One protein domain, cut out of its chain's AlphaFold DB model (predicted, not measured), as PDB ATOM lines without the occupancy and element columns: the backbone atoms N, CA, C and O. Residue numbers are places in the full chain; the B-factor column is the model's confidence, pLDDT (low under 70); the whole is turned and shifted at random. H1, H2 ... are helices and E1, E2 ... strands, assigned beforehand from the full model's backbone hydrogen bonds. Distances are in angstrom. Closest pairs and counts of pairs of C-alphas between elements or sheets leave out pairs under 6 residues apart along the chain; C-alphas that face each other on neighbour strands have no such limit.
ATOM      1  N   LYS A   3     220.446 172.651 194.384       84.94
ATOM      2  CA  LYS A   3     219.078 172.191 194.630       84.94
ATOM      3  C   LYS A   3     218.532 171.339 193.485       84.94
ATOM      4  O   LYS A   3     218.841 171.639 192.329       84.94
ATOM      5  N   TYR A   4     217.713 170.337 193.814       87.56
ATOM      6  CA  TYR A   4     216.935 169.554 192.849       87.56
ATOM      7  C   TYR A   4     215.524 170.105 192.672       87.56
ATOM      8  O   TYR A   4     214.833 170.405 193.641       87.56
ATOM      9  N   PHE A   5     215.090 170.181 191.422       90.06
ATOM     10  CA  PHE A   5     213.772 170.638 191.008       90.06
ATOM     11  C   PHE A   5     213.091 169.519 190.250       90.06
ATOM     12  O   PHE A   5     213.721 168.862 189.426       90.06
ATOM     13  N   TYR A   6     211.808 169.320 190.514       90.69
ATOM     14  CA  TYR A   6     211.035 168.235 189.942       90.69
ATOM     15  C   TYR A   6     209.883 168.800 189.128       90.69
ATOM     16  O   TYR A   6     209.284 169.812 189.490       90.69
ATOM     17  N   GLY A   7     209.573 168.122 188.032       90.25
ATOM     18  CA  GLY A   7     208.414 168.399 187.204       90.25
ATOM     19  C   GLY A   7     207.693 167.101 186.903       90.25
ATOM     20  O   GLY A   7     208.329 166.117 186.520       90.25
ATOM     21  N   SER A   8     206.374 167.097 187.080       91.75
ATOM     22  CA  SER A   8     205.538 165.926 186.832       91.75
ATOM     23  C   SER A   8     204.465 166.238 185.800       91.75
ATOM     24  O   SER A   8     203.751 167.228 185.926       91.75
ATOM     25  N   HIS A   9     204.342 165.400 184.771       94.31
ATOM     26  CA  HIS A   9     203.352 165.577 183.708       94.31
ATOM     27  C   HIS A   9     203.100 164.265 182.944       94.31
ATOM     28  O   HIS A   9     203.934 163.363 182.945       94.31
ATOM     29  N   LYS A  10     201.959 164.141 182.251       92.06
ATOM     30  CA  LYS A  10     201.631 162.951 181.429       92.06
ATOM     31  C   LYS A  10     202.578 162.760 180.234       92.06
ATOM     32  O   LYS A  10     202.846 161.643 179.814       92.06
ATOM     33  N   SER A  11     203.088 163.860 179.686       93.19
ATOM     34  CA  SER A  11     204.162 163.876 178.678       93.19
ATOM     35  C   SER A  11     205.512 164.070 179.358       93.19
ATOM     36  O   SER A  11     205.659 164.954 180.207       93.19
ATOM     37  N   LYS A  12     206.496 163.275 178.932       89.69
ATOM     38  CA  LYS A  12     207.877 163.356 179.406       89.69
ATOM     39  C   LYS A  12     208.487 164.724 179.119       89.69
ATOM     40  O   LYS A  12     209.090 165.319 180.000       89.69
ATOM     41  N   GLU A  13     208.285 165.239 177.912       91.25
ATOM     42  CA  GLU A  13     208.834 166.513 177.440       91.25
ATOM     43  C   GLU A  13     208.335 167.683 178.291       91.25
ATOM     44  O   GLU A  13     209.100 168.576 178.649       91.25
ATOM     45  N   MET A  14     207.057 167.652 178.667       89.69
ATOM     46  CA  MET A  14     206.473 168.665 179.545       89.69
ATOM     47  C   MET A  14     206.943 168.516 180.995       89.69
ATOM     48  O   MET A  14     207.252 169.522 181.625       89.69
ATOM     49  N   ALA A  15     207.074 167.289 181.512       88.94
ATOM     50  CA  ALA A  15     207.637 167.049 182.845       88.94
ATOM     51  C   ALA A  15     209.076 167.589 182.945       88.94
ATOM     52  O   ALA A  15     209.432 168.246 183.923       88.94
ATOM     53  N   MET A  16     209.877 167.377 181.895       89.12
ATOM     54  CA  MET A  16     211.221 167.946 181.758       89.12
ATOM     55  C   MET A  16     211.189 169.471 181.746       89.12
ATOM     56  O   MET A  16     211.894 170.098 182.530       89.12
ATOM     57  N   LYS A  17     210.345 170.068 180.896       89.56
ATOM     58  CA  LYS A  17     210.217 171.525 180.789       89.56
ATOM     59  C   LYS A  17     209.852 172.163 182.133       89.56
ATOM     60  O   LYS A  17     210.444 173.169 182.492       89.56
ATOM     61  N   ILE A  18     208.924 171.568 182.886       88.88
ATOM     62  CA  ILE A  18     208.515 172.067 184.209       88.88
ATOM     63  C   ILE A  18     209.688 172.038 185.198       88.88
ATOM     64  O   ILE A  18     209.932 173.029 185.887       88.88
ATOM     65  N   ALA A  19     210.429 170.927 185.254       88.94
ATOM     66  CA  ALA A  19     211.602 170.805 186.118       88.94
ATOM     67  C   ALA A  19     212.684 171.834 185.745       88.94
ATOM     68  O   ALA A  19     213.247 172.500 186.616       88.94
ATOM     69  N   ASP A  20     212.942 171.988 184.444       87.94
ATOM     70  CA  ASP A  20     213.945 172.906 183.908       87.94
ATOM     71  C   ASP A  20     213.554 174.373 184.172       87.94
ATOM     72  O   ASP A  20     214.387 175.159 184.626       87.94
ATOM     73  N   ASP A  21     212.290 174.741 183.955       88.56
ATOM     74  CA  ASP A  21     211.765 176.082 184.239       88.56
ATOM     75  C   ASP A  21     211.884 176.415 185.738       88.56
ATOM     76  O   ASP A  21     212.287 177.527 186.092       88.56
ATOM     77  N   ALA A  22     211.607 175.454 186.629       87.75
ATOM     78  CA  ALA A  22     211.751 175.622 188.080       87.75
ATOM     79  C   ALA A  22     213.213 175.845 188.496       87.75
ATOM     80  O   ALA A  22     213.519 176.781 189.240       87.75
ATOM     81  N   ALA A  23     214.136 175.047 187.954       86.75
ATOM     82  CA  ALA A  23     215.567 175.221 188.197       86.75
ATOM     83  C   ALA A  23     216.090 176.567 187.662       86.75
ATOM     84  O   ALA A  23     216.895 177.223 188.327       86.75
ATOM     85  N   ASN A  24     215.606 177.005 186.495       84.38
ATOM     86  CA  ASN A  24     215.938 178.302 185.894       84.38
ATOM     87  C   ASN A  24     215.438 179.485 186.727       84.38
ATOM     88  O   ASN A  24     216.127 180.500 186.845       84.38
ATOM     89  N   ALA A  25     214.245 179.363 187.313       84.25
ATOM     90  CA  ALA A  25     213.645 180.395 188.151       84.25
ATOM     91  C   ALA A  25     214.276 180.483 189.552       84.25
ATOM     92  O   ALA A  25     214.000 181.428 190.303       84.25
ATOM     93  N   TYR A  26     215.131 179.527 189.929       84.81
ATOM     94  CA  TYR A  26     215.724 179.491 191.255       84.81
ATOM     95  C   TYR A  26     216.713 180.639 191.474       84.81
ATOM     96  O   TYR A  26     217.905 180.563 191.191       84.81
ATOM     97  N   ARG A  27     216.197 181.698 192.090       75.75
ATOM     98  CA  ARG A  27     216.849 182.981 192.421       75.75
ATOM     99  C   ARG A  27     218.186 182.881 193.169       75.75
ATOM    100  O   ARG A  27     218.953 183.839 193.155       75.75
ATOM    101  N   LYS A  28     218.469 181.764 193.851       74.88
ATOM    102  CA  LYS A  28     219.762 181.524 194.527       74.88
ATOM    103  C   LYS A  28     220.738 180.703 193.674       74.88
ATOM    104  O   LYS A  28     221.927 180.666 193.984       74.88
ATOM    105  N   GLY A  29     220.250 180.047 192.624       72.25
ATOM    106  CA  GLY A  29     221.049 179.356 191.620       72.25
ATOM    107  C   GLY A  29     221.867 180.341 190.784       72.25
ATOM    108  O   GLY A  29     221.422 181.432 190.451       72.25
ATOM    109  N   LYS A  30     223.096 179.952 190.465       74.75
ATOM    110  CA  LYS A  30     224.025 180.640 189.566       74.75
ATOM    111  C   LYS A  30     224.185 179.909 188.230       74.75
ATOM    112  O   LYS A  30     224.704 180.487 187.285       74.75
ATOM    113  N   CYS A  31     223.754 178.653 188.154       78.00
ATOM    114  CA  CYS A  31     223.664 177.884 186.920       78.00
ATOM    115  C   CYS A  31     222.611 176.774 187.068       78.00
ATOM    116  O   CYS A  31     222.292 176.389 188.198       78.00
ATOM    117  N   TYR A  32     222.130 176.237 185.943       79.12
ATOM    118  CA  TYR A  32     221.179 175.124 185.875       79.12
ATOM    119  C   TYR A  32     221.674 174.022 184.928       79.12
ATOM    120  O   TYR A  32     222.418 174.294 183.983       79.12
ATOM    121  N   THR A  33     221.259 172.780 185.164       80.88
ATOM    122  CA  THR A  33     221.419 171.674 184.210       80.88
ATOM    123  C   THR A  33     220.064 171.028 183.960       80.88
ATOM    124  O   THR A  33     219.402 170.633 184.923       80.88
ATOM    125  N   PRO A  34     219.657 170.910 182.687       81.19
ATOM    126  CA  PRO A  34     218.375 170.333 182.347       81.19
ATOM    127  C   PRO A  34     218.373 168.819 182.538       81.19
ATOM    128  O   PRO A  34     219.395 168.141 182.363       81.19
ATOM    129  N   SER A  35     217.189 168.298 182.816       82.94
ATOM    130  CA  SER A  35     216.927 166.876 183.063       82.94
ATOM    131  C   SER A  35     217.558 165.921 182.041       82.94
ATOM    132  O   SER A  35     218.173 164.931 182.431       82.94
ATOM    133  N   PHE A  36     217.515 166.213 180.736       75.75
ATOM    134  CA  PHE A  36     218.051 165.302 179.708       75.75
ATOM    135  C   PHE A  36     219.560 165.035 179.801       75.75
ATOM    136  O   PHE A  36     220.042 164.076 179.198       75.75
ATOM    137  N   ARG A  37     220.321 165.882 180.506       72.19
ATOM    138  CA  ARG A  37     221.767 165.691 180.709       72.19
ATOM    139  C   ARG A  37     222.093 164.852 181.941       72.19
ATOM    140  O   ARG A  37     223.245 164.466 182.107       72.19
ATOM    141  N   ILE A  38     221.107 164.591 182.795       73.12
ATOM    142  CA  ILE A  38     221.257 163.819 184.024       73.12
ATOM    143  C   ILE A  38     220.770 162.386 183.732       73.12
ATOM    144  O   ILE A  38     219.608 162.200 183.362       73.12
ATOM    145  N   PRO A  39     221.621 161.353 183.861       70.38
ATOM    146  CA  PRO A  39     221.192 159.964 183.698       70.38
ATOM    147  C   PRO A  39     220.069 159.602 184.680       70.38
ATOM    148  O   PRO A  39     220.129 159.977 185.848       70.38
ATOM    149  N   ASN A  40     219.061 158.853 184.222       77.69
ATOM    150  CA  ASN A  40     217.902 158.418 185.026       77.69
ATOM    151  C   ASN A  40     217.096 159.561 185.675       77.69
ATOM    152  O   ASN A  40     216.407 159.360 186.676       77.69
ATOM    153  N   SER A  41     217.155 160.761 185.098       84.56
ATOM    154  CA  SER A  41     216.481 161.949 185.624       84.56
ATOM    155  C   SER A  41     214.970 161.962 185.453       84.56
ATOM    156  O   SER A  41     214.294 162.692 186.166       84.56
ATOM    157  N   CYS A  42     214.438 161.182 184.515       90.81
ATOM    158  CA  CYS A  42     213.014 161.085 184.234       90.81
ATOM    159  C   CYS A  42     212.534 159.658 184.454       90.81
ATOM    160  O   CYS A  42     212.986 158.747 183.760       90.81
ATOM    161  N   ASN A  43     211.566 159.489 185.350       92.44
ATOM    162  CA  ASN A  43     210.964 158.203 185.678       92.44
ATOM    163  C   ASN A  43     209.464 158.230 185.364       92.44
ATOM    164  O   ASN A  43     208.769 159.183 185.724       92.44
ATOM    165  N   LEU A  44     208.969 157.197 184.680       93.38
ATOM    166  CA  LEU A  44     207.545 157.010 184.407       93.38
ATOM    167  C   LEU A  44     206.921 156.179 185.525       93.38
ATOM    168  O   LEU A  44     207.361 155.064 185.794       93.38
ATOM    169  N   ASN A  45     205.858 156.691 186.137       93.31
ATOM    170  CA  ASN A  45     204.981 155.870 186.957       93.31
ATOM    171  C   ASN A  45     203.976 155.145 186.047       93.31
ATOM    172  O   ASN A  45     203.037 155.763 185.545       93.31
ATOM    173  N   GLU A  46     204.158 153.838 185.847       93.06
ATOM    174  CA  GLU A  46     203.308 153.029 184.956       93.06
ATOM    175  C   GLU A  46     201.841 152.960 185.407       93.06
ATOM    176  O   GLU A  46     200.947 152.859 184.572       93.06
ATOM    177  N   SER A  47     201.572 153.067 186.714       92.69
ATOM    178  CA  SER A  47     200.205 152.989 187.250       92.69
ATOM    179  C   SER A  47     199.375 154.249 186.985       92.69
ATOM    180  O   SER A  47     198.155 154.169 186.859       92.69
ATOM    181  N   THR A  48     200.027 155.411 186.882       90.62
ATOM    182  CA  THR A  48     199.364 156.709 186.674       90.62
ATOM    183  C   THR A  48     199.630 157.307 185.293       90.62
ATOM    184  O   THR A  48     198.951 158.254 184.896       90.62
ATOM    185  N   GLY A  49     200.609 156.779 184.553       91.06
ATOM    186  CA  GLY A  49     201.067 157.334 183.279       91.06
ATOM    187  C   GLY A  49     201.754 158.696 183.416       91.06
ATOM    188  O   GLY A  49     201.809 159.452 182.448       91.06
ATOM    189  N   ILE A  50     202.234 159.047 184.615       91.06
ATOM    190  CA  ILE A  50     202.854 160.347 184.900       91.06
ATOM    191  C   ILE A  50     204.374 160.200 184.878       91.06
ATOM    192  O   ILE A  50     204.948 159.402 185.621       91.06
ATOM    193  N   TRP A  51     205.028 161.012 184.053       91.62
ATOM    194  CA  TRP A  51     206.470 161.217 184.094       91.62
ATOM    195  C   TRP A  51     206.828 162.176 185.216       91.62
ATOM    196  O   TRP A  51     206.170 163.198 185.371       91.62
ATOM    197  N   THR A  52     207.888 161.871 185.956       91.62
ATOM    198  CA  THR A  52     208.524 162.781 186.915       91.62
ATOM    199  C   THR A  52     209.982 162.952 186.526       91.62
ATOM    200  O   THR A  52     210.719 161.969 186.474       91.62
ATOM    201  N   CYS A  53     210.376 164.185 186.225       91.31
ATOM    202  CA  CYS A  53     211.711 164.555 185.773       91.31
ATOM    203  C   CYS A  53     212.408 165.463 186.785       91.31
ATOM    204  O   CYS A  53     211.736 166.248 187.449       91.31
ATOM    205  N   VAL A  54     213.737 165.376 186.879       89.06
ATOM    206  CA  VAL A  54     214.566 166.198 187.775       89.06
ATOM    207  C   VAL A  54     215.513 167.110 186.999       89.06
ATOM    208  O   VAL A  54     216.144 166.673 186.041       89.06
ATOM    209  N   ALA A  55     215.651 168.354 187.442       87.31
ATOM    210  CA  ALA A  55     216.669 169.311 187.020       87.31
ATOM    211  C   ALA A  55     217.452 169.798 188.247       87.31
ATOM    212  O   ALA A  55     216.945 169.746 189.369       87.31
ATOM    213  N   HIS A  56     218.677 170.293 188.061       84.69
ATOM    214  CA  HIS A  56     219.478 170.798 189.182       84.69
ATOM    215  C   HIS A  56     220.006 172.206 188.952       84.69
ATOM    216  O   HIS A  56     220.430 172.557 187.851       84.69
ATOM    217  N   ALA A  57     220.032 173.005 190.017       83.81
ATOM    218  CA  ALA A  57     220.655 174.324 190.027       83.81
ATOM    219  C   ALA A  57     221.770 174.383 191.072       83.81
ATOM    220  O   ALA A  57     221.646 173.796 192.142       83.81
ATOM    221  N   HIS A  58     222.849 175.121 190.810       77.50
ATOM    222  CA  HIS A  58     223.971 175.244 191.751       77.50
ATOM    223  C   HIS A  58     224.233 176.680 192.163       77.50
ATOM    224  O   HIS A  58     224.015 177.597 191.386       77.50
ATOM    225  N   HIS A  59     224.801 176.887 193.351       72.00
ATOM    226  CA  HIS A  59     225.176 178.216 193.856       72.00
ATOM    227  C   HIS A  59     226.573 178.704 193.425       72.00
ATOM    228  O   HIS A  59     226.982 179.797 193.824       72.00
ATOM    229  N   HIS A  60     227.310 177.938 192.614       64.50
ATOM    230  CA  HIS A  60     228.654 178.288 192.136       64.50
ATOM    231  C   HIS A  60     228.695 178.375 190.604       64.50
ATOM    232  O   HIS A  60     227.993 177.647 189.910       64.50
ATOM    233  N   TRP A  61     229.503 179.296 190.073       56.00
ATOM    234  CA  TRP A  61     229.717 179.417 188.628       56.00
ATOM    235  C   TRP A  61     230.625 178.274 188.168       56.00
ATOM    236  O   TRP A  61     231.672 178.047 188.769       56.00
ATOM    237  N   GLY A  62     230.221 177.565 187.114       57.38
ATOM    238  CA  GLY A  62     230.992 176.463 186.526       57.38
ATOM    239  C   GLY A  62     230.626 175.056 187.018       57.38
ATOM    240  O   GLY A  62     231.059 174.074 186.437       57.38
ATOM    241  N   SER A  63     229.773 174.897 188.027       61.50
ATOM    242  CA  SER A  63     229.422 173.550 188.510       61.50
ATOM    243  C   SER A  63     228.333 172.859 187.680       61.50
ATOM    244  O   SER A  63     228.184 171.644 187.741       61.50
ATOM    245  N   CYS A  64     227.601 173.600 186.844       61.41
ATOM    246  CA  CYS A  64     226.689 173.005 185.871       61.41
ATOM    247  C   CYS A  64     227.481 172.574 184.642       61.41
ATOM    248  O   CYS A  64     227.514 173.275 183.632       61.41
ATOM    249  N   ASN A  65     228.150 171.426 184.754       58.06
ATOM    250  CA  ASN A  65     228.804 170.752 183.634       58.06
ATOM    251  C   ASN A  65     229.940 171.566 182.961       58.06
ATOM    252  O   ASN A  65     230.225 171.363 181.779       58.06
ATOM    253  N   SER A  66     230.583 172.506 183.677       53.53
ATOM    254  CA  SER A  66     231.756 173.223 183.158       53.53
ATOM    255  C   SER A  66     233.041 172.505 183.541       53.53
ATOM    256  O   SER A  66     233.222 172.069 184.672       53.53
ATOM    257  N   ARG A  67     233.983 172.462 182.598       56.56
ATOM    258  CA  ARG A  67     235.371 172.022 182.826       56.56
ATOM    259  C   ARG A  67     236.262 173.153 183.349       56.56
ATOM    260  O   ARG A  67     237.481 173.025 183.395       56.56
ATOM    261  N   THR A  68     235.668 174.295 183.676       53.44
ATOM    262  CA  THR A  68     236.360 175.498 184.134       53.44
ATOM    263  C   THR A  68     235.547 176.156 185.247       53.44
ATOM    264  O   THR A  68     234.315 176.196 185.181       53.44
ATOM    265  N   PHE A  69     236.225 176.688 186.263       57.16
ATOM    266  CA  PHE A  69     235.610 177.587 187.236       57.16
ATOM    267  C   PHE A  69     236.042 179.018 186.940       57.16
ATOM    268  O   PHE A  69     237.160 179.282 186.503       57.16
ATOM    269  N   THR A  70     235.145 179.964 187.172       53.47
ATOM    270  CA  THR A  70     235.445 181.380 186.980       53.47
ATOM    271  C   THR A  70     235.897 181.967 188.311       53.47
ATOM    272  O   THR A  70     235.114 182.038 189.260       53.47
ATOM    273  N   SER A  71     237.164 182.365 188.400       56.72
ATOM    274  CA  SER A  71     237.704 183.027 189.583       56.72
ATOM    275  C   SER A  71     237.399 184.520 189.544       56.72
ATOM    276  O   SER A  71     237.624 185.195 188.538       56.72
ATOM    277  N   THR A  72     236.924 185.044 190.673       53.72
ATOM    278  CA  THR A  72     236.835 186.489 190.921       53.72
ATOM    279  C   THR A  72     238.170 187.080 191.378       53.72
ATOM    280  O   THR A  72     238.284 188.302 191.483       53.72
ATOM    281  N   HIS A  73     239.177 186.244 191.674       48.72
ATOM    282  CA  HIS A  73     240.484 186.710 192.124       48.72
ATOM    283  C   HIS A  73     241.329 187.235 190.963       48.72
ATOM    284  O   HIS A  73     241.587 186.556 189.973       48.72
ATOM    285  N   GLN A  74     241.733 188.485 191.159       52.59
ATOM    286  CA  GLN A  74     242.469 189.371 190.273       52.59
ATOM    287  C   GLN A  74     243.925 188.912 190.146       52.59
ATOM    288  O   GLN A  74     244.573 188.648 191.160       52.59
ATOM    289  N   GLN A  75     244.471 188.887 188.931       41.06
ATOM    290  CA  GLN A  75     245.917 188.827 188.740       41.06
ATOM    291  C   GLN A  75     246.381 190.090 188.006       41.06
ATOM    292  O   GLN A  75     246.131 190.249 186.818       41.06
ATOM    293  N   GLY A  76     247.084 190.969 188.727       43.56
ATOM    294  CA  GLY A  76     247.935 192.012 188.145       43.56
ATOM    295  C   GLY A  76     247.284 193.368 187.835       43.56
ATOM    296  O   GLY A  76     246.114 193.485 187.493       43.56
ATOM    297  N   THR A  77     248.100 194.412 187.976       51.47
ATOM    298  CA  THR A  77     247.804 195.834 187.758       51.47
ATOM    299  C   THR A  77     247.661 196.158 186.264       51.47
ATOM    300  O   THR A  77     248.670 196.314 185.577       51.47
ATOM    301  N   GLY A  78     246.434 196.282 185.750       45.41
ATOM    302  CA  GLY A  78     246.184 196.689 184.361       45.41
ATOM    303  C   GLY A  78     244.696 196.759 184.005       45.41
ATOM    304  O   GLY A  78     243.893 195.990 184.511       45.41
ATOM    305  N   THR A  79     244.328 197.720 183.160       45.03
ATOM    306  CA  THR A  79     242.985 198.301 182.953       45.03
ATOM    307  C   THR A  79     241.945 197.475 182.175       45.03
ATOM    308  O   THR A  79     240.971 198.052 181.697       45.03
ATOM    309  N   GLU A  80     242.062 196.150 182.083       46.91
ATOM    310  CA  GLU A  80     241.028 195.299 181.462       46.91
ATOM    311  C   GLU A  80     240.499 194.266 182.464       46.91
ATOM    312  O   GLU A  80     241.087 193.217 182.717       46.91
ATOM    313  N   TRP A  81     239.372 194.617 183.084       51.78
ATOM    314  CA  TRP A  81     238.746 193.887 184.181       51.78
ATOM    315  C   TRP A  81     237.778 192.823 183.651       51.78
ATOM    316  O   TRP A  81     236.586 193.084 183.492       51.78
ATOM    317  N   GLY A  82     238.282 191.619 183.379       47.53
ATOM    318  CA  GLY A  82     237.466 190.451 183.039       47.53
ATOM    319  C   GLY A  82     237.658 189.312 184.049       47.53
ATOM    320  O   GLY A  82     238.772 189.119 184.534       47.53
ATOM    321  N   PRO A  83     236.608 188.551 184.401       54.16
ATOM    322  CA  PRO A  83     236.758 187.362 185.233       54.16
ATOM    323  C   PRO A  83     237.679 186.321 184.568       54.16
ATOM    324  O   PRO A  83     237.604 186.102 183.359       54.16
ATOM    325  N   ILE A  84     238.532 185.659 185.356       61.09
ATOM    326  CA  ILE A  84     239.496 184.673 184.843       61.09
ATOM    327  C   ILE A  84     238.844 183.289 184.839       61.09
ATOM    328  O   ILE A  84     238.395 182.798 185.876       61.09
ATOM    329  N   SER A  85     238.821 182.635 183.678       58.75
ATOM    330  CA  SER A  85     238.435 181.225 183.556       58.75
ATOM    331  C   SER A  85     239.620 180.336 183.909       58.75
ATOM    332  O   SER A  85     240.607 180.296 183.177       58.75
ATOM    333  N   ILE A  86     239.522 179.610 185.019       61.84
ATOM    334  CA  ILE A  86     240.537 178.655 185.454       61.84
ATOM    335  C   ILE A  86     240.067 177.249 185.061       61.84
ATOM    336  O   ILE A  86     238.983 176.829 185.483       61.84
ATOM    337  N   PRO A  87     240.827 176.513 184.231       57.72
ATOM    338  CA  PRO A  87     240.496 175.134 183.911       57.72
ATOM    339  C   PRO A  87     240.553 174.269 185.169       57.72
ATOM    340  O   PRO A  87     241.498 174.352 185.953       57.72
ATOM    341  N   ILE A  88     239.526 173.445 185.362       57.75
ATOM    342  CA  ILE A  88     239.520 172.412 186.393       57.75
ATOM    343  C   ILE A  88     240.494 171.331 185.900       57.75
ATOM    344  O   ILE A  88     240.304 170.845 184.779       57.75
ATOM    345  N   PRO A  89     241.554 170.982 186.655       43.34
ATOM    346  CA  PRO A  89     242.473 169.930 186.246       43.34
ATOM    347  C   PRO A  89     241.683 168.637 186.058       43.34
ATOM    348  O   PRO A  89     241.121 168.102 187.012       43.34
ATOM    349  N   LEU A  90     241.620 168.149 184.823       45.94
ATOM    350  CA  LEU A  90     241.150 166.802 184.556       45.94
ATOM    351  C   LEU A  90     242.286 165.873 184.981       45.94
ATOM    352  O   LEU A  90     243.369 165.914 184.397       45.94
ATOM    353  N   LEU A  91     242.064 165.066 186.018       38.22
ATOM    354  CA  LEU A  91     242.894 163.887 186.236       38.22
ATOM    355  C   LEU A  91     242.828 163.067 184.941       38.22
ATOM    356  O   LEU A  91     241.737 162.761 184.465       38.22
TER     357      LEU A  91
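AT A GLANCE: This is residues 3 to 91 of the 123 residues of an uncharacterized protein of Epilithonimonas hispanica (UniProt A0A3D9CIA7). A strongly twisted sheet of four strands curls round one helix, H1, and makes the larger lobe at one end; a small two-stranded hairpin, E5 and E6, makes a second, thin lobe toward the other end. In the sheet the long strand E4 has E1 along one side and the shorter E2 and E3 along the other, and beyond the hairpin a wide loop sticks out with its residues 76 to 81. The printed part has 89 residues, with one named helix and six named strands in the order E1, H1, E2, E3, E4, E5, E6; both sheets are antiparallel, and the class is mixed, helices and strands. The whole is loose, with a radius of gyration of the C-alphas of 17.5 A, and spans 64 by 31 by 17 A, a rod in outline.

IN THESE COORDINATES: E4, residues 50 to 58, is the longest strand at 26.7 A, from C-alpha 50 at (202.854, 160.347, 184.900) to C-alpha 58 at (223.971, 175.244, 191.751). E1, residues 3 to 9, is 20.3 A long and begins with C-alpha 3 at (219.078, 172.191, 194.630). E2 is residues 31 to 33 and E3 residues 42 to 45. H1, residues 12 to 25, is 20.0 A long. E5 is residues 68 to 71, and E6, residues 84 to 87, ends with C-alpha 87 at (240.496, 175.134, 183.911).

HOW THE PARTS SIT: The four-stranded sheet is branched at E4. E1 lies on one side of E4, antiparallel at 158 degrees, with N 5 and O 55 2.8 A apart, within hydrogen-bond range. On the other side lie E2, beside residues 56 to 58, and E3, beside residues 50 to 53. E2 is antiparallel to E4 at 149 degrees, with N 33 and O 56 at 2.8 A. E3 and E4 form a hairpin, antiparallel at 152 degrees, with N 43 and O 52 at 2.9 A. H1 is on this sheet; its closest C-alphas to E1 are those of Ala 19 and Gly 7, 4.1 A apart, and to E4 those of Met 16 and Cys 53, 5.3 A apart. In H1 every O i to N i+4 pair is within hydrogen-bond range. E5 and E6 form a second hairpin, antiparallel at 147 degrees, with N 69 and O 86 at 2.9 A. E4 and E5 are apart, and so are H1 and E5.

THE WHOLE: The two C-alphas farthest apart are those of Ser 47 and Thr 77, 64.0 A. The printed part has no cut. The link from E5 to E6, residues 72 to 83, is long; the link from E4 to E5 is short. The mean pLDDT of the printed part is 74.0, and residues 60 to 91 are under 70.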